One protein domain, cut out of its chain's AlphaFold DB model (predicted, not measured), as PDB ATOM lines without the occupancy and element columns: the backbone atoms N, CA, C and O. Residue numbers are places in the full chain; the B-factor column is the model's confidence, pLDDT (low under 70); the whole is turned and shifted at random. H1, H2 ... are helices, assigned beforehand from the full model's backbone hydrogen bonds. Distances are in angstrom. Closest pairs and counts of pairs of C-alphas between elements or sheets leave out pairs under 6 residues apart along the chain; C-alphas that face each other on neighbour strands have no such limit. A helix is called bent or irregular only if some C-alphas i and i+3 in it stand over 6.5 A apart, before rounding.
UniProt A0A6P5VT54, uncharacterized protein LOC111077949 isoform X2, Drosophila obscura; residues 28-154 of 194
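This is residues 28 to 154 of the 194 residues of the protein "uncharacterized protein LOC111077949 isoform X2" of Drosophila obscura (UniProt A0A6P5VT54). A very long helix, H4, runs through a small crossed-helix body and out of it, and the arm H1b, H2 and H3 wrap round part of it, H1b and H3 on roughly opposite sides. H1 is gently bent; its arm H1b crosses H4 about at a right angle, while residues 28 to 51 stick out as one free arm and residues 138 to 154, mostly H4, as another. The printed part has 127 residues with four named helices, H1, H2, H3 and H4 in that order along the chain, and no named strand; its class is all helix, and the helix packing is mostly crossed. The whole is only just loose, close to extended, with a radius of gyration of the C-alphas of 20.3 A, and its outline is flat, spanning 63 by 50 by 24 A.

The longest helix is H4, residues 112 to 152, which begins at C-alpha 112 at (-25.384, -49.201, 1.116) and measures 60.4 A to C-alpha 152 at (24.187, -22.236, 22.536). H3 holds residues 84 to 101 and is 23.2 A long; it is irregular, with C-alphas 89 and 92 being 7.2 A apart, and has a kink of 60 degrees near residue 91. H2 holds residues 67 to 82 and is 22.7 A long. H1, residues 28 to 65, was assigned as one helix by its hydrogen bonds but is bent, with C-alphas 50 and 53 being 6.8 A apart. Its arm H1a, residues 28 to 50, is 32.3 A long and begins at C-alpha 28 at (1.949, -22.973, -33.396). Its arm H1b, residues 53 to 65, is 18.4 A long, and the lines of the two arms stand at a shallow tilt of 29 degrees.

H4 is the hub and touches three other helices. With residues 117 to 124 alone it touches H1b; their closest C-alphas, those of Ala 60 and Ala 121, are 4.6 A apart, and their lines are about perpendicular at 84 degrees. With residues 126 to 134 alone, H4 touches residues 90 to 98 of H3; the closest C-alphas, those of Tyr 94 and Lys 130, are 5.7 A apart. H3 and H4 run opposite ways at a steep tilt of 54 degrees. With residues 124 to 131 alone, H4 touches residues 73 to 77 of H2; the closest C-alphas, those of Ala 73 and Ile 127, are 6.6 A apart. H2 and H4 run the same way at a steep tilt of 61 degrees. H2 and H3 only just touch, only at the corner by their link, with 3 pairs of C-alphas within 8 A; the closest are those of Phe 80 and Asp 87, 6.7 A apart. H1b and H2 are close but not clearly touching, with the C-alphas of Cys 63 and Arg 70 closest at 6.5 A. H1a is apart from H2, H3 and H4, and H1b is apart from H3. Each O i to N i+4 pair is within hydrogen-bond range in H1a, H1b, H2 and H4, and in H3 10 of 14 are.

The two C-alphas farthest apart are those of Ser 109 and Pro 154, at 68.0 A. Residues 28 to 51, 103 to 109 and 138 to 154 stand free; the body without them has 79 residues and spans 38 by 27 by 20 A. The printed part has no cut. The links H1 to H2 and H2 to H3 are tight, and the link H3 to H4, with 10 residues, is short. The mean pLDDT of the printed part is 78.4; it is under 70 at residue 44 and at residues 46 to 53, 103 to 114 and 148 to 154.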
ATOM      1  N   VAL A  28       2.653 -21.689 -33.235       75.62
ATOM      2  CA  VAL A  28       1.949 -22.973 -33.396       75.62
ATOM      3  C   VAL A  28       2.767 -24.131 -32.821       75.62
ATOM      4  O   VAL A  28       2.193 -25.027 -32.199       75.62
ATOM      5  N   ALA A  29       4.094 -24.125 -32.975       77.62
ATOM      6  CA  ALA A  29       4.964 -25.138 -32.381       77.62
ATOM      7  C   ALA A  29       4.927 -25.095 -30.843       77.62
ATOM      8  O   ALA A  29       4.836 -26.143 -30.195       77.62
ATOM      9  N   GLU A  30       4.924 -23.897 -30.257       79.94
ATOM     10  CA  GLU A  30       4.804 -23.698 -28.815       79.94
ATOM     11  C   GLU A  30       3.427 -24.132 -28.298       79.94
ATOM     12  O   GLU A  30       3.345 -24.946 -27.376       79.94
ATOM     13  N   MET A  31       2.348 -23.742 -28.981       81.50
ATOM     14  CA  MET A  31       0.987 -24.183 -28.658       81.50
ATOM     15  C   MET A  31       0.827 -25.707 -28.773       81.50
ATOM     16  O   MET A  31       0.176 -26.336 -27.940       81.50
ATOM     17  N   THR A  32       1.471 -26.331 -29.762       85.44
ATOM     18  CA  THR A  32       1.470 -27.794 -29.937       85.44
ATOM     19  C   THR A  32       2.205 -28.491 -28.790       85.44
ATOM     20  O   THR A  32       1.762 -29.534 -28.304       85.44
ATOM     21  N   LYS A  33       3.305 -27.908 -28.305       87.50
ATOM     22  CA  LYS A  33       4.058 -28.409 -27.148       87.50
ATOM     23  C   LYS A  33       3.265 -28.262 -25.847       87.50
ATOM     24  O   LYS A  33       3.260 -29.188 -25.031       87.50
ATOM     25  N   GLU A  34       2.561 -27.149 -25.661       86.75
ATOM     26  CA  GLU A  34       1.650 -26.952 -24.529       86.75
ATOM     27  C   GLU A  34       0.476 -27.937 -24.564       86.75
ATOM     28  O   GLU A  34       0.182 -28.572 -23.549       86.75
ATOM     29  N   LEU A  35      -0.131 -28.153 -25.735       86.38
ATOM     30  CA  LEU A  35      -1.171 -29.164 -25.957       86.38
ATOM     31  C   LEU A  35      -0.673 -30.575 -25.641       86.38
ATOM     32  O   LEU A  35      -1.345 -31.313 -24.922       86.38
ATOM     33  N   ALA A  36       0.521 -30.945 -26.101       85.81
ATOM     34  CA  ALA A  36       1.128 -32.233 -25.774       85.81
ATOM     35  C   ALA A  36       1.381 -32.379 -24.261       85.81
ATOM     36  O   ALA A  36       1.114 -33.437 -23.686       85.81
ATOM     37  N   SER A  37       1.832 -31.312 -23.587       87.75
ATOM     38  CA  SER A  37       1.999 -31.288 -22.126       87.75
ATOM     39  C   SER A  37       0.665 -31.448 -21.392       87.75
ATOM     40  O   SER A  37       0.577 -32.200 -20.418       87.75
ATOM     41  N   LEU A  38      -0.388 -30.780 -21.864       84.44
ATOM     42  CA  LEU A  38      -1.737 -30.886 -21.312       84.44
ATOM     43  C   LEU A  38      -2.315 -32.288 -21.501       84.44
ATOM     44  O   LEU A  38      -2.824 -32.855 -20.538       84.44
ATOM     45  N   LEU A  39      -2.169 -32.883 -22.685       84.94
ATOM     46  CA  LEU A  39      -2.602 -34.255 -22.963       84.94
ATOM     47  C   LEU A  39      -1.847 -35.275 -22.100       84.94
ATOM     48  O   LEU A  39      -2.458 -36.198 -21.563       84.94
ATOM     49  N   ALA A  40      -0.543 -35.083 -21.884       78.19
ATOM     50  CA  ALA A  40       0.241 -35.932 -20.988       78.19
ATOM     51  C   ALA A  40      -0.226 -35.816 -19.525       78.19
ATOM     52  O   ALA A  40      -0.395 -36.828 -18.838       78.19
ATOM     53  N   LYS A  41      -0.496 -34.592 -19.050       79.44
ATOM     54  CA  LYS A  41      -1.072 -34.349 -17.716       79.44
ATOM     55  C   LYS A  41      -2.470 -34.956 -17.592       79.44
ATOM     56  O   LYS A  41      -2.769 -35.571 -16.572       79.44
ATOM     57  N   GLN A  42      -3.302 -34.840 -18.625       76.81
ATOM     58  CA  GLN A  42      -4.634 -35.437 -18.671       76.81
ATOM     59  C   GLN A  42      -4.555 -36.963 -18.596       76.81
ATOM     60  O   GLN A  42      -5.221 -37.559 -17.757       76.81
ATOM     61  N   HIS A  43      -3.683 -37.595 -19.383       73.62
ATOM     62  CA  HIS A  43      -3.464 -39.040 -19.341       73.62
ATOM     63  C   HIS A  43      -3.014 -39.516 -17.950       73.62
ATOM     64  O   HIS A  43      -3.518 -40.517 -17.431       73.62
ATOM     65  N   LEU A  44      -2.101 -38.782 -17.306       69.00
ATOM     66  CA  LEU A  44      -1.652 -39.081 -15.945       69.00
ATOM     67  C   LEU A  44      -2.798 -38.961 -14.928       69.00
ATOM     68  O   LEU A  44      -2.962 -39.841 -14.081       69.00
ATOM     69  N   LEU A  45      -3.629 -37.922 -15.044       71.69
ATOM     70  CA  LEU A  45      -4.810 -37.728 -14.200       71.69
ATOM     71  C   LEU A  45      -5.844 -38.840 -14.397       71.69
ATOM     72  O   LEU A  45      -6.325 -39.396 -13.412       71.69
ATOM     73  N   THR A  46      -6.145 -39.218 -15.639       69.25
ATOM     74  CA  THR A  46      -7.072 -40.316 -15.950       69.25
ATOM     75  C   THR A  46      -6.550 -41.646 -15.405       69.25
ATOM     76  O   THR A  46      -7.299 -42.406 -14.793       69.25
ATOM     77  N   THR A  47      -5.247 -41.907 -15.531       66.62
ATOM     78  CA  THR A  47      -4.620 -43.113 -14.969       66.62
ATOM     79  C   THR A  47      -4.714 -43.129 -13.439       66.62
ATOM     80  O   THR A  47      -5.101 -44.139 -12.850       66.62
ATOM     81  N   ALA A  48      -4.442 -41.998 -12.781       61.06
ATOM     82  CA  ALA A  48      -4.571 -41.862 -11.331       61.06
ATOM     83  C   ALA A  48      -6.024 -42.032 -10.848       61.06
ATOM     84  O   ALA A  48      -6.269 -42.688  -9.833       61.06
ATOM     85  N   GLN A  49      -7.000 -41.501 -11.591       63.50
ATOM     86  CA  GLN A  49      -8.426 -41.671 -11.304       63.50
ATOM     87  C   GLN A  49      -8.872 -43.129 -11.451       63.50
ATOM     88  O   GLN A  49      -9.606 -43.621 -10.597       63.50
ATOM     89  N   ASN A  50      -8.370 -43.854 -12.451       69.06
ATOM     90  CA  ASN A  50      -8.678 -45.275 -12.646       69.06
ATOM     91  C   ASN A  50      -8.115 -46.167 -11.522       69.06
ATOM     92  O   ASN A  50      -8.696 -47.200 -11.187       69.06
ATOM     93  N   LEU A  51      -7.014 -45.754 -10.886       68.81
ATOM     94  CA  LEU A  51      -6.409 -46.462  -9.751       68.81
ATOM     95  C   LEU A  51      -7.105 -46.164  -8.411       68.81
ATOM     96  O   LEU A  51      -7.030 -46.970  -7.477       68.81
ATOM     97  N   LEU A  52      -7.810 -45.035  -8.300       69.62
ATOM     98  CA  LEU A  52      -8.395 -44.557  -7.047       69.62
ATOM     99  C   LEU A  52      -9.449 -45.512  -6.439       69.62
ATOM    100  O   LEU A  52      -9.362 -45.773  -5.233       69.62
ATOM    101  N   PRO A  53     -10.402 -46.091  -7.204       69.94
ATOM    102  CA  PRO A  53     -11.347 -47.076  -6.675       69.94
ATOM    103  C   PRO A  53     -10.658 -48.346  -6.170       69.94
ATOM    104  O   PRO A  53     -11.036 -48.882  -5.127       69.94
ATOM    105  N   SER A  54      -9.625 -48.813  -6.880       74.31
ATOM    106  CA  SER A  54      -8.827 -49.976  -6.477       74.31
ATOM    107  C   SER A  54      -8.120 -49.714  -5.147       74.31
ATOM    108  O   SER A  54      -8.266 -50.482  -4.195       74.31
ATOM    109  N   LEU A  55      -7.464 -48.558  -5.022       74.62
ATOM    110  CA  LEU A  55      -6.772 -48.155  -3.800       74.62
ATOM    111  C   LEU A  55      -7.732 -47.996  -2.611       74.62
ATOM    112  O   LEU A  55      -7.421 -48.430  -1.504       74.62
ATOM    113  N   MET A  56      -8.924 -47.437  -2.831       77.38
ATOM    114  CA  MET A  56      -9.947 -47.317  -1.786       77.38
ATOM    115  C   MET A  56     -10.530 -48.661  -1.358       77.38
ATOM    116  O   MET A  56     -10.804 -48.859  -0.173       77.38
ATOM    117  N   ASN A  57     -10.687 -49.605  -2.284       77.06
ATOM    118  CA  ASN A  57     -11.115 -50.961  -1.958       77.06
ATOM    119  C   ASN A  57     -10.051 -51.710  -1.147       77.06
ATOM    120  O   ASN A  57     -10.395 -52.343  -0.147       77.06
ATOM    121  N   SER A  58      -8.778 -51.581  -1.522       78.44
ATOM    122  CA  SER A  58      -7.646 -52.141  -0.778       78.44
ATOM    123  C   SER A  58      -7.541 -51.534   0.618       78.44
ATOM    124  O   SER A  58      -7.482 -52.264   1.605       78.44
ATOM    125  N   LEU A  59      -7.639 -50.207   0.738       79.56
ATOM    126  CA  LEU A  59      -7.630 -49.534   2.035       79.56
ATOM    127  C   LEU A  59      -8.831 -49.948   2.896       79.56
ATOM    128  O   LEU A  59      -8.677 -50.178   4.092       79.56
ATOM    129  N   ALA A  60     -10.020 -50.119   2.308       78.56
ATOM    130  CA  ALA A  60     -11.190 -50.637   3.017       78.56
ATOM    131  C   ALA A  60     -11.007 -52.093   3.478       78.56
ATOM    132  O   ALA A  60     -11.546 -52.467   4.521       78.56
ATOM    133  N   ALA A  61     -10.293 -52.918   2.708       78.44
ATOM    134  CA  ALA A  61      -9.970 -54.291   3.079       78.44
ATOM    135  C   ALA A  61      -8.991 -54.316   4.260       78.44
ATOM    136  O   ALA A  61      -9.306 -54.929   5.278       78.44
ATOM    137  N   VAL A  62      -7.897 -53.549   4.185       77.38
ATOM    138  CA  VAL A  62      -6.908 -53.414   5.268       77.38
ATOM    139  C   VAL A  62      -7.542 -52.816   6.532       77.38
ATOM    140  O   VAL A  62      -7.354 -53.356   7.618       77.38
ATOM    141  N   CYS A  63      -8.410 -51.799   6.404       75.75
ATOM    142  CA  CYS A  63      -9.228 -51.234   7.500       75.75
ATOM    143  C   CYS A  63     -10.001 -52.334   8.262       75.75
ATOM    144  O   CYS A  63     -10.254 -52.227   9.465       75.75
ATOM    145  N   LYS A  64     -10.411 -53.406   7.571       76.75
ATOM    146  CA  LYS A  64     -11.214 -54.499   8.134       76.75
ATOM    147  C   LYS A  64     -10.385 -55.666   8.656       76.75
ATOM    148  O   LYS A  64     -10.776 -56.233   9.677       76.75
ATOM    149  N   SER A  65      -9.292 -56.017   7.999       81.75
ATOM    150  CA  SER A  65      -8.457 -57.156   8.386       81.75
ATOM    151  C   SER A  65      -7.418 -56.800   9.447       81.75
ATOM    152  O   SER A  65      -7.134 -57.627  10.306       81.75
ATOM    153  N   ASP A  66      -6.887 -55.576   9.439       85.25
ATOM    154  CA  ASP A  66      -5.784 -55.185  10.315       85.25
ATOM    155  C   ASP A  66      -6.280 -54.555  11.630       85.25
ATOM    156  O   ASP A  66      -6.722 -53.402  11.700       85.25
ATOM    157  N   GLY A  67      -6.218 -55.341  12.707       84.31
ATOM    158  CA  GLY A  67      -6.560 -54.885  14.053       84.31
ATOM    159  C   GLY A  67      -5.559 -53.887  14.642       84.31
ATOM    160  O   GLY A  67      -5.977 -52.979  15.367       84.31
ATOM    161  N   ALA A  68      -4.271 -54.021  14.318       86.75
ATOM    162  CA  ALA A  68      -3.213 -53.160  14.834       86.75
ATOM    163  C   ALA A  68      -3.309 -51.763  14.217       86.75
ATOM    164  O   ALA A  68      -3.328 -50.776  14.954       86.75
ATOM    165  N   LEU A  69      -3.501 -51.679  12.897       84.31
ATOM    166  CA  LEU A  69      -3.716 -50.415  12.195       84.31
ATOM    167  C   LEU A  69      -4.938 -49.673  12.743       84.31
ATOM    168  O   LEU A  69      -4.869 -48.479  13.026       84.31
ATOM    169  N   ARG A  70      -6.058 -50.374  12.962       85.69
ATOM    170  CA  ARG A  70      -7.250 -49.759  13.567       85.69
ATOM    171  C   ARG A  70      -6.989 -49.228  14.969       85.69
ATOM    172  O   ARG A  70      -7.497 -48.163  15.313       85.69
ATOM    173  N   LYS A  71      -6.252 -49.977  15.791       89.00
ATOM    174  CA  LYS A  71      -5.897 -49.549  17.147       89.00
ATOM    175  C   LYS A  71      -5.002 -48.310  17.098       89.00
ATOM    176  O   LYS A  71      -5.298 -47.340  17.783       89.00
ATOM    177  N   ALA A  72      -3.980 -48.311  16.245       87.94
ATOM    178  CA  ALA A  72      -3.096 -47.168  16.040       87.94
ATOM    179  C   ALA A  72      -3.866 -45.927  15.561       87.94
ATOM    180  O   ALA A  72      -3.717 -44.858  16.142       87.94
ATOM    181  N   ALA A  73      -4.758 -46.079  14.580       88.19
ATOM    182  CA  ALA A  73      -5.594 -44.993  14.075       88.19
ATOM    183  C   ALA A  73      -6.518 -44.408  15.158       88.19
ATOM    184  O   ALA A  73      -6.662 -43.191  15.250       88.19
ATOM    185  N   LYS A  74      -7.121 -45.259  16.002       90.94
ATOM    186  CA  LYS A  74      -7.930 -44.814  17.148       90.94
ATOM    187  C   LYS A  74      -7.097 -44.061  18.181       90.94
ATOM    188  O   LYS A  74      -7.521 -43.003  18.625       90.94
ATOM    189  N   ASN A  75      -5.926 -44.589  18.531       91.81
ATOM    190  CA  ASN A  75      -5.029 -43.960  19.496       91.81
ATOM    191  C   ASN A  75      -4.537 -42.602  18.991       91.81
ATOM    192  O   ASN A  75      -4.595 -41.626  19.727       91.81
ATOM    193  N   PHE A  76      -4.102 -42.530  17.729       90.56
ATOM    194  CA  PHE A  76      -3.694 -41.271  17.114       90.56
ATOM    195  C   PHE A  76      -4.835 -40.261  17.153       90.56
ATOM    196  O   PHE A  76      -4.630 -39.136  17.583       90.56
ATOM    197  N   LYS A  77      -6.043 -40.672  16.750       89.00
ATOM    198  CA  LYS A  77      -7.211 -39.796  16.768       89.00
ATOM    199  C   LYS A  77      -7.489 -39.244  18.173       89.00
ATOM    200  O   LYS A  77      -7.680 -38.044  18.291       89.00
ATOM    201  N   ALA A  78      -7.456 -40.090  19.204       90.12
ATOM    202  CA  ALA A  78      -7.671 -39.662  20.587       90.12
ATOM    203  C   ALA A  78      -6.616 -38.641  21.042       90.12
ATOM    204  O   ALA A  78      -6.970 -37.552  21.479       90.12
ATOM    205  N   VAL A  79      -5.328 -38.943  20.840       87.25
ATOM    206  CA  VAL A  79      -4.232 -38.018  21.179       87.25
ATOM    207  C   VAL A  79      -4.368 -36.703  20.415       87.25
ATOM    208  O   VAL A  79      -4.145 -35.632  20.966       87.25
ATOM    209  N   PHE A  80      -4.744 -36.762  19.142       84.81
ATOM    210  CA  PHE A  80      -4.896 -35.575  18.313       84.81
ATOM    211  C   PHE A  80      -6.072 -34.696  18.767       84.81
ATOM    212  O   PHE A  80      -5.939 -33.480  18.796       84.81
ATOM    213  N   GLU A  81      -7.192 -35.300  19.174       85.31
ATOM    214  CA  GLU A  81      -8.370 -34.593  19.703       85.31
ATOM    215  C   GLU A  81      -8.133 -33.996  21.101       85.31
ATOM    216  O   GLU A  81      -8.678 -32.940  21.415       85.31
ATOM    217  N   GLU A  82      -7.290 -34.621  21.926       86.12
ATOM    218  CA  GLU A  82      -6.884 -34.080  23.233       86.12
ATOM    219  C   GLU A  82      -6.009 -32.817  23.107       86.12
ATOM    220  O   GLU A  82      -5.968 -31.997  24.023       86.12
ATOM    221  N   ASN A  83      -5.335 -32.623  21.969       83.88
ATOM    222  CA  ASN A  83      -4.426 -31.502  21.726       83.88
ATOM    223  C   ASN A  83      -5.071 -30.459  20.795       83.88
ATOM    224  O   ASN A  83      -4.660 -30.281  19.650       83.88
ATOM    225  N   ILE A  84      -6.076 -29.739  21.302       80.00
ATOM    226  CA  ILE A  84      -6.882 -28.776  20.524       80.00
ATOM    227  C   ILE A  84      -6.022 -27.695  19.842       80.00
ATOM    228  O   ILE A  84      -6.286 -27.320  18.699       80.00
ATOM    229  N   ASP A  85      -4.985 -27.196  20.513       82.19
ATOM    230  CA  ASP A  85      -4.117 -26.148  19.955       82.19
ATOM    231  C   ASP A  85      -3.257 -26.663  18.796       82.19
ATOM    232  O   ASP A  85      -3.023 -25.955  17.813       82.19
ATOM    233  N   LEU A  86      -2.844 -27.928  18.878       79.44
ATOM    234  CA  LEU A  86      -2.136 -28.614  17.806       79.44
ATOM    235  C   LEU A  86      -3.056 -28.819  16.597       79.44
ATOM    236  O   LEU A  86      -2.632 -28.586  15.469       79.44
ATOM    237  N   ASP A  87      -4.313 -29.214  16.818       81.75
ATOM    238  CA  ASP A  87      -5.288 -29.382  15.736       81.75
ATOM    239  C   ASP A  87      -5.491 -28.071  14.965       81.75
ATOM    240  O   ASP A  87      -5.346 -28.055  13.745       81.75
ATOM    241  N   LYS A  88      -5.697 -26.953  15.674       85.25
ATOM    242  CA  LYS A  88      -5.839 -25.616  15.068       85.25
ATOM    243  C   LYS A  88      -4.611 -25.193  14.264       85.25
ATOM    244  O   LYS A  88      -4.746 -24.605  13.196       85.25
ATOM    245  N   HIS A  89      -3.410 -25.475  14.767       85.06
ATOM    246  CA  HIS A  89      -2.180 -25.105  14.070       85.06
ATOM    247  C   HIS A  89      -1.965 -25.926  12.791       85.06
ATOM    248  O   HIS A  89      -1.484 -25.406  11.786       85.06
ATOM    249  N   LEU A  90      -2.340 -27.207  12.817       87.25
ATOM    250  CA  LEU A  90      -2.147 -28.136  11.705       87.25
ATOM    251  C   LEU A  90      -3.300 -28.135  10.701       87.25
ATOM    252  O   LEU A  90      -3.124 -28.626   9.581       87.25
ATOM    253  N   GLU A  91      -4.462 -27.606  11.081       89.56
ATOM    254  CA  GLU A  91      -5.671 -27.574  10.261       89.56
ATOM    255  C   GLU A  91      -5.420 -27.041   8.850       89.56
ATOM    256  O   GLU A  91      -5.791 -27.743   7.903       89.56
ATOM    257  N   PRO A  92      -4.734 -25.902   8.639       89.50
ATOM    258  CA  PRO A  92      -4.492 -25.402   7.288       89.50
ATOM    259  C   PRO A  92      -3.699 -26.392   6.420       89.50
ATOM    260  O   PRO A  92      -3.974 -26.543   5.230       89.50
ATOM    261  N   ALA A  93      -2.749 -27.117   7.020       86.19
ATOM    262  CA  ALA A  93      -1.886 -28.055   6.312       86.19
ATOM    263  C   ALA A  93      -2.620 -29.352   5.938       86.19
ATOM    264  O   ALA A  93      -2.544 -29.806   4.793       86.19
ATOM    265  N   TYR A  94      -3.362 -29.958   6.873       90.50
ATOM    266  CA  TYR A  94      -4.051 -31.216   6.579       90.50
ATOM    267  C   TYR A  94      -5.379 -31.013   5.835       90.50
ATOM    268  O   TYR A  94      -5.765 -31.890   5.062       90.50
ATOM    269  N   SER A  95      -6.101 -29.903   6.037       88.81
ATOM    270  CA  SER A  95      -7.423 -29.676   5.424       88.81
ATOM    271  C   SER A  95      -7.326 -29.561   3.904       88.81
ATOM    272  O   SER A  95      -8.078 -30.226   3.190       88.81
ATOM    273  N   ALA A  96      -6.330 -28.828   3.399       87.00
ATOM    274  CA  ALA A  96      -6.036 -28.730   1.973       87.00
ATOM    275  C   ALA A  96      -5.748 -30.105   1.344       87.00
ATOM    276  O   ALA A  96      -6.203 -30.403   0.238       87.00
ATOM    277  N   LEU A  97      -5.029 -30.976   2.060       88.31
ATOM    278  CA  LEU A  97      -4.745 -32.339   1.611       88.31
ATOM    279  C   LEU A  97      -5.987 -33.232   1.657       88.31
ATOM    280  O   LEU A  97      -6.215 -33.987   0.716       88.31
ATOM    281  N   ILE A  98      -6.812 -33.130   2.703       88.50
ATOM    282  CA  ILE A  98      -8.079 -33.869   2.817       88.50
ATOM    283  C   ILE A  98      -9.035 -33.488   1.682       88.50
ATOM    284  O   ILE A  98      -9.637 -34.381   1.087       88.50
ATOM    285  N   LEU A  99      -9.150 -32.198   1.353       85.69
ATOM    286  CA  LEU A  99      -9.975 -31.715   0.242       85.69
ATOM    287  C   LEU A  99      -9.498 -32.284  -1.100       85.69
ATOM    288  O   LEU A  99     -10.299 -32.793  -1.874       85.69
ATOM    289  N   ARG A 100      -8.185 -32.275  -1.353       81.88
ATOM    290  CA  ARG A 100      -7.603 -32.877  -2.568       81.88
ATOM    291  C   ARG A 100      -7.790 -34.392  -2.624       81.88
ATOM    292  O   ARG A 100      -8.005 -34.956  -3.692       81.88
ATOM    293  N   ALA A 101      -7.675 -35.058  -1.480       80.44
ATOM    294  CA  ALA A 101      -7.722 -36.510  -1.378       80.44
ATOM    295  C   ALA A 101      -9.143 -37.084  -1.480       80.44
ATOM    296  O   ALA A 101      -9.304 -38.273  -1.776       80.44
ATOM    297  N   ASN A 102     -10.158 -36.260  -1.227       80.94
ATOM    298  CA  ASN A 102     -11.564 -36.629  -1.275       80.94
ATOM    299  C   ASN A 102     -12.263 -35.785  -2.350       80.94
ATOM    300  O   ASN A 102     -12.867 -34.766  -2.018       80.94
ATOM    301  N   PRO A 103     -12.179 -36.176  -3.636       59.28
ATOM    302  CA  PRO A 103     -12.911 -35.478  -4.682       59.28
ATOM    303  C   PRO A 103     -14.418 -35.534  -4.397       59.28
ATOM    304  O   PRO A 103     -14.915 -36.534  -3.867       59.28
ATOM    305  N   VAL A 104     -15.124 -34.451  -4.739       56.16
ATOM    306  CA  VAL A 104     -16.580 -34.329  -4.592       56.16
ATOM    307  C   VAL A 104     -17.229 -35.549  -5.240       56.16
ATOM    308  O   VAL A 104     -17.004 -35.832  -6.417       56.16
ATOM    309  N   ALA A 105     -17.966 -36.317  -4.440       54.31
ATOM    310  CA  ALA A 105     -18.633 -37.515  -4.915       54.31
ATOM    311  C   ALA A 105     -19.646 -37.122  -5.997       54.31
ATOM    312  O   ALA A 105     -20.572 -36.365  -5.724       54.31
ATOM    313  N   ILE A 106     -19.460 -37.639  -7.212       50.25
ATOM    314  CA  ILE A 106     -20.510 -37.636  -8.230       50.25
ATOM    315  C   ILE A 106     -21.594 -38.582  -7.707       50.25
ATOM    316  O   ILE A 106     -21.305 -39.735  -7.365       50.25
ATOM    317  N   GLU A 107     -22.801 -38.049  -7.532       50.59
ATOM    318  CA  GLU A 107     -23.960 -38.711  -6.932       50.59
ATOM    319  C   GLU A 107     -24.498 -39.845  -7.816       50.59
ATOM    320  O   GLU A 107     -25.600 -39.758  -8.332       50.59
ATOM    321  N   ASP A 108     -23.760 -40.943  -7.977       50.88
ATOM    322  CA  ASP A 108     -24.259 -42.086  -8.741       50.88
ATOM    323  C   ASP A 108     -24.289 -43.373  -7.911       50.88
ATOM    324  O   ASP A 108     -23.274 -43.995  -7.594       50.88
ATOM    325  N   SER A 109     -25.518 -43.763  -7.555       53.03
ATOM    326  CA  SER A 109     -25.991 -45.130  -7.268       53.03
ATOM    327  C   SER A 109     -25.056 -46.067  -6.475       53.03
ATOM    328  O   SER A 109     -24.904 -47.259  -6.761       53.03
ATOM    329  N   VAL A 110     -24.451 -45.580  -5.389       60.22
ATOM    330  CA  VAL A 110     -23.637 -46.429  -4.507       60.22
ATOM    331  C   VAL A 110     -24.529 -47.258  -3.571       60.22
ATOM    332  O   VAL A 110     -25.181 -46.736  -2.671       60.22
ATOM    333  N   THR A 111     -24.509 -48.588  -3.711       64.62
ATOM    334  CA  THR A 111     -25.193 -49.499  -2.770       64.62
ATOM    335  C   THR A 111     -24.741 -49.273  -1.314       64.62
ATOM    336  O   THR A 111     -23.562 -49.024  -1.046       64.62
ATOM    337  N   ARG A 112     -25.642 -49.447  -0.329       65.00
ATOM    338  CA  ARG A 112     -25.384 -49.201   1.116       65.00
ATOM    339  C   ARG A 112     -24.076 -49.827   1.639       65.00
ATOM    340  O   ARG A 112     -23.373 -49.233   2.455       65.00
ATOM    341  N   ARG A 113     -23.722 -51.028   1.161       60.53
ATOM    342  CA  ARG A 113     -22.495 -51.753   1.549       60.53
ATOM    343  C   ARG A 113     -21.223 -51.170   0.921       60.53
ATOM    344  O   ARG A 113     -20.157 -51.259   1.529       60.53
ATOM    345  N   ARG A 114     -21.312 -50.595  -0.280       65.12
ATOM    346  CA  ARG A 114     -20.203 -49.867  -0.913       65.12
ATOM    347  C   ARG A 114     -20.001 -48.511  -0.236       65.12
ATOM    348  O   ARG A 114     -18.864 -48.186   0.090       65.12
ATOM    349  N   ALA A 115     -21.082 -47.819   0.121       72.06
ATOM    350  CA  ALA A 115     -21.024 -46.553   0.852       72.06
ATOM    351  C   ALA A 115     -20.332 -46.697   2.223       72.06
ATOM    352  O   ALA A 115     -19.458 -45.905   2.573       72.06
ATOM    353  N   SER A 116     -20.636 -47.756   2.988       70.62
ATOM    354  CA  SER A 116     -19.988 -47.986   4.290       70.62
ATOM    355  C   SER A 116     -18.509 -48.382   4.185       70.62
ATOM    356  O   SER A 116     -17.700 -47.962   5.014       70.62
ATOM    357  N   LYS A 117     -18.124 -49.151   3.156       73.69
ATOM    358  CA  LYS A 117     -16.709 -49.444   2.853       73.69
ATOM    359  C   LYS A 117     -15.949 -48.171   2.491       73.69
ATOM    360  O   LYS A 117     -14.875 -47.938   3.045       73.69
ATOM    361  N   LEU A 118     -16.536 -47.347   1.625       77.94
ATOM    362  CA  LEU A 118     -15.966 -46.073   1.207       77.94
ATOM    363  C   LEU A 118     -15.785 -45.137   2.408       77.94
ATOM    364  O   LEU A 118     -14.727 -44.530   2.542       77.94
ATOM    365  N   LYS A 119     -16.738 -45.109   3.347       81.75
ATOM    366  CA  LYS A 119     -16.628 -44.342   4.598       81.75
ATOM    367  C   LYS A 119     -15.468 -44.807   5.496       81.75
ATOM    368  O   LYS A 119     -14.745 -43.953   6.001       81.75
ATOM    369  N   CYS A 120     -15.238 -46.123   5.665       81.06
ATOM    370  CA  CYS A 120     -14.073 -46.652   6.421       81.06
ATOM    371  C   CYS A 120     -12.766 -46.189   5.780       81.06
ATOM    372  O   CYS A 120     -11.911 -45.626   6.456       81.06
ATOM    373  N   ALA A 121     -12.632 -46.405   4.467       83.06
ATOM    374  CA  ALA A 121     -11.420 -46.065   3.733       83.06
ATOM    375  C   ALA A 121     -11.154 -44.557   3.739       83.06
ATOM    376  O   ALA A 121     -10.028 -44.142   3.974       83.06
ATOM    377  N   THR A 122     -12.196 -43.741   3.571       85.94
ATOM    378  CA  THR A 122     -12.096 -42.275   3.620       85.94
ATOM    379  C   THR A 122     -11.660 -41.807   5.003       85.94
ATOM    380  O   THR A 122     -10.708 -41.043   5.129       85.94
ATOM    381  N   SER A 123     -12.289 -42.322   6.064       87.94
ATOM    382  CA  SER A 123     -11.889 -41.990   7.435       87.94
ATOM    383  C   SER A 123     -10.449 -42.408   7.728       87.94
ATOM    384  O   SER A 123      -9.725 -41.650   8.366       87.94
ATOM    385  N   MET A 124     -10.031 -43.592   7.273       88.69
ATOM    386  CA  MET A 124      -8.665 -44.079   7.468       88.69
ATOM    387  C   MET A 124      -7.661 -43.211   6.709       88.69
ATOM    388  O   MET A 124      -6.673 -42.775   7.288       88.69
ATOM    389  N   ARG A 125      -7.946 -42.887   5.444       89.69
ATOM    390  CA  ARG A 125      -7.131 -41.982   4.631       89.69
ATOM    391  C   ARG A 125      -6.959 -40.625   5.315       89.69
ATOM    392  O   ARG A 125      -5.838 -40.146   5.416       89.69
ATOM    393  N   ASN A 126      -8.037 -40.040   5.832       91.12
ATOM    394  CA  ASN A 126      -7.975 -38.752   6.524       91.12
ATOM    395  C   ASN A 126      -7.115 -38.821   7.795       91.12
ATOM    396  O   ASN A 126      -6.331 -37.911   8.046       91.12
ATOM    397  N   ILE A 127      -7.216 -39.906   8.571       91.31
ATOM    398  CA  ILE A 127      -6.350 -40.128   9.741       91.31
ATOM    399  C   ILE A 127      -4.884 -40.234   9.314       91.31
ATOM    400  O   ILE A 127      -4.029 -39.597   9.923       91.31
ATOM    401  N   MET A 128      -4.594 -40.983   8.248       90.94
ATOM    402  CA  MET A 128      -3.233 -41.113   7.723       90.94
ATOM    403  C   MET A 128      -2.671 -39.759   7.282       90.94
ATOM    404  O   MET A 128      -1.557 -39.417   7.670       90.94
ATOM    405  N   ILE A 129      -3.455 -38.953   6.556       91.44
ATOM    406  CA  ILE A 129      -3.068 -37.590   6.161       91.44
ATOM    407  C   ILE A 129      -2.713 -36.758   7.398       91.44
ATOM    408  O   ILE A 129      -1.612 -36.213   7.460       91.44
ATOM    409  N   LYS A 130      -3.593 -36.717   8.410       92.19
ATOM    410  CA  LYS A 130      -3.328 -35.993   9.665       92.19
ATOM    411  C   LYS A 130      -2.047 -36.482  10.349       92.19
ATOM    412  O   LYS A 130      -1.233 -35.666  10.767       92.19
ATOM    413  N   SER A 131      -1.836 -37.798  10.426       89.94
ATOM    414  CA  SER A 131      -0.648 -38.370  11.074       89.94
ATOM    415  C   SER A 131       0.657 -38.050  10.354       89.94
ATOM    416  O   SER A 131       1.655 -37.780  11.016       89.94
ATOM    417  N   VAL A 132       0.652 -38.030   9.019       90.94
ATOM    418  CA  VAL A 132       1.843 -37.705   8.226       90.94
ATOM    419  C   VAL A 132       2.191 -36.228   8.378       90.94
ATOM    420  O   VAL A 132       3.349 -35.907   8.623       90.94
ATOM    421  N   VAL A 133       1.193 -35.341   8.311       90.25
ATOM    422  CA  VAL A 133       1.388 -33.900   8.540       90.25
ATOM    423  C   VAL A 133       1.949 -33.646   9.940       90.25
ATOM    424  O   VAL A 133       2.939 -32.934  10.086       90.25
ATOM    425  N   TYR A 134       1.367 -34.280  10.963       89.12
ATOM    426  CA  TYR A 134       1.862 -34.179  12.334       89.12
ATOM    427  C   TYR A 134       3.310 -34.663  12.465       89.12
ATOM    428  O   TYR A 134       4.138 -33.971  13.056       89.12
ATOM    429  N   ALA A 135       3.632 -35.833  11.906       87.31
ATOM    430  CA  ALA A 135       4.981 -36.386  11.957       87.31
ATOM    431  C   ALA A 135       6.000 -35.475  11.256       87.31
ATOM    432  O   ALA A 135       7.080 -35.257  11.803       87.31
ATOM    433  N   GLY A 136       5.641 -34.908  10.099       85.38
ATOM    434  CA  GLY A 136       6.474 -33.959   9.360       85.38
ATOM    435  C   GLY A 136       6.806 -32.726  10.197       85.38
ATOM    436  O   GLY A 136       7.971 -32.482  10.499       85.38
ATOM    437  N   ILE A 137       5.790 -32.024  10.694       83.19
ATOM    438  CA  ILE A 137       5.989 -30.799  11.484       83.19
ATOM    439  C   ILE A 137       6.712 -31.086  12.803       83.19
ATOM    440  O   ILE A 137       7.600 -30.339  13.215       83.19
ATOM    441  N   ARG A 138       6.400 -32.207  13.463       81.25
ATOM    442  CA  ARG A 138       7.121 -32.615  14.672       81.25
ATOM    443  C   ARG A 138       8.594 -32.898  14.381       81.25
ATOM    444  O   ARG A 138       9.435 -32.576  15.218       81.25
ATOM    445  N   SER A 139       8.900 -33.497  13.233       82.81
ATOM    446  CA  SER A 139      10.277 -33.773  12.828       82.81
ATOM    447  C   SER A 139      11.056 -32.487  12.545       82.81
ATOM    448  O   SER A 139      12.160 -32.341  13.064       82.81
ATOM    449  N   GLU A 140      10.451 -31.520  11.850       82.94
ATOM    450  CA  GLU A 140      11.047 -30.206  11.584       82.94
ATOM    451  C   GLU A 140      11.319 -29.442  12.883       82.94
ATOM    452  O   GLU A 140      12.424 -28.948  13.098       82.94
ATOM    453  N   TYR A 141      10.353 -29.425  13.805       80.81
ATOM    454  CA  TYR A 141      10.524 -28.805  15.119       80.81
ATOM    455  C   TYR A 141      11.687 -29.422  15.910       80.81
ATOM    456  O   TYR A 141      12.487 -28.712  16.520       80.81
ATOM    457  N   LEU A 142      11.796 -30.755  15.919       77.69
ATOM    458  CA  LEU A 142      12.890 -31.438  16.613       77.69
ATOM    459  C   LEU A 142      14.246 -31.139  15.965       77.69
ATOM    460  O   LEU A 142      15.220 -30.934  16.686       77.69
ATOM    461  N   GLN A 143      14.307 -31.068  14.635       82.25
ATOM    462  CA  GLN A 143      15.518 -30.678  13.910       82.25
ATOM    463  C   GLN A 143      15.938 -29.243  14.242       82.25
ATOM    464  O   GLN A 143      17.104 -29.012  14.556       82.25
ATOM    465  N   GLN A 144      15.000 -28.295  14.262       80.44
ATOM    466  CA  GLN A 144      15.277 -26.907  14.648       80.44
ATOM    467  C   GLN A 144      15.800 -26.811  16.084       80.44
ATOM    468  O   GLN A 144      16.805 -26.150  16.333       80.44
ATOM    469  N   LYS A 145      15.173 -27.523  17.030       77.38
ATOM    470  CA  LYS A 145      15.599 -27.516  18.436       77.38
ATOM    471  C   LYS A 145      17.007 -28.092  18.628       77.38
ATOM    472  O   LYS A 145      17.752 -27.597  19.469       77.38
ATOM    473  N   LEU A 146      17.371 -29.118  17.857       78.00
ATOM    474  CA  LEU A 146      18.723 -29.681  17.862       78.00
ATOM    475  C   LEU A 146      19.762 -28.680  17.345       78.00
ATOM    476  O   LEU A 146      20.822 -28.554  17.949       78.00
ATOM    477  N   LEU A 147      19.448 -27.955  16.270       79.69
ATOM    478  CA  LEU A 147      20.353 -26.962  15.688       79.69
ATOM    479  C   LEU A 147      20.575 -25.765  16.624       79.69
ATOM    480  O   LEU A 147      21.719 -25.379  16.840       79.69
ATOM    481  N   MET A 148      19.520 -25.235  17.255       69.31
ATOM    482  CA  MET A 148      19.659 -24.089  18.170       69.31
ATOM    483  C   MET A 148      20.462 -24.427  19.436       69.31
ATOM    484  O   MET A 148      21.240 -23.606  19.910       69.31
ATOM    485  N   GLN A 149      20.343 -25.649  19.968       58.34
ATOM    486  CA  GLN A 149      21.179 -26.060  21.104       58.34
ATOM    487  C   GLN A 149      22.635 -26.328  20.721       58.34
ATOM    488  O   GLN A 149      23.503 -26.278  21.587       58.34
ATOM    489  N   GLN A 150      22.920 -26.586  19.445       57.19
ATOM    490  CA  GLN A 150      24.290 -26.711  18.958       57.19
ATOM    491  C   GLN A 150      25.006 -25.351  18.895       57.19
ATOM    492  O   GLN A 150      26.224 -25.306  19.040       57.19
ATOM    493  N   GLU A 151      24.255 -24.257  18.727       54.47
ATOM    494  CA  GLU A 151      24.762 -22.879  18.754       54.47
ATOM    495  C   GLU A 151      24.957 -22.329  20.180       54.47
ATOM    496  O   GLU A 151      25.867 -21.534  20.405       54.47
ATOM    497  N   GLU A 152      24.152 -22.763  21.158       52.09
ATOM    498  CA  GLU A 152      24.187 -22.236  22.536       52.09
ATOM    499  C   GLU A 152      25.046 -23.037  23.535       52.09
ATOM    500  O   GLU A 152      25.226 -22.589  24.672       52.09
ATOM    501  N   LEU A 153      25.590 -24.208  23.177       49.44
ATOM    502  CA  LEU A 153      26.316 -25.035  24.149       49.44
ATOM    503  C   LEU A 153      27.816 -24.696  24.241       49.44
ATOM    504  O   LEU A 153      28.544 -24.830  23.254       49.44
ATOM    505  N   PRO A 154      28.328 -24.341  25.442       46.59
ATOM    506  CA  PRO A 154      29.759 -24.314  25.694       46.59
ATOM    507  C   PRO A 154      30.321 -25.726  25.515       46.59
ATOM    508  O   PRO A 154      29.645 -26.721  25.769       46.59
TER     509      PRO A 154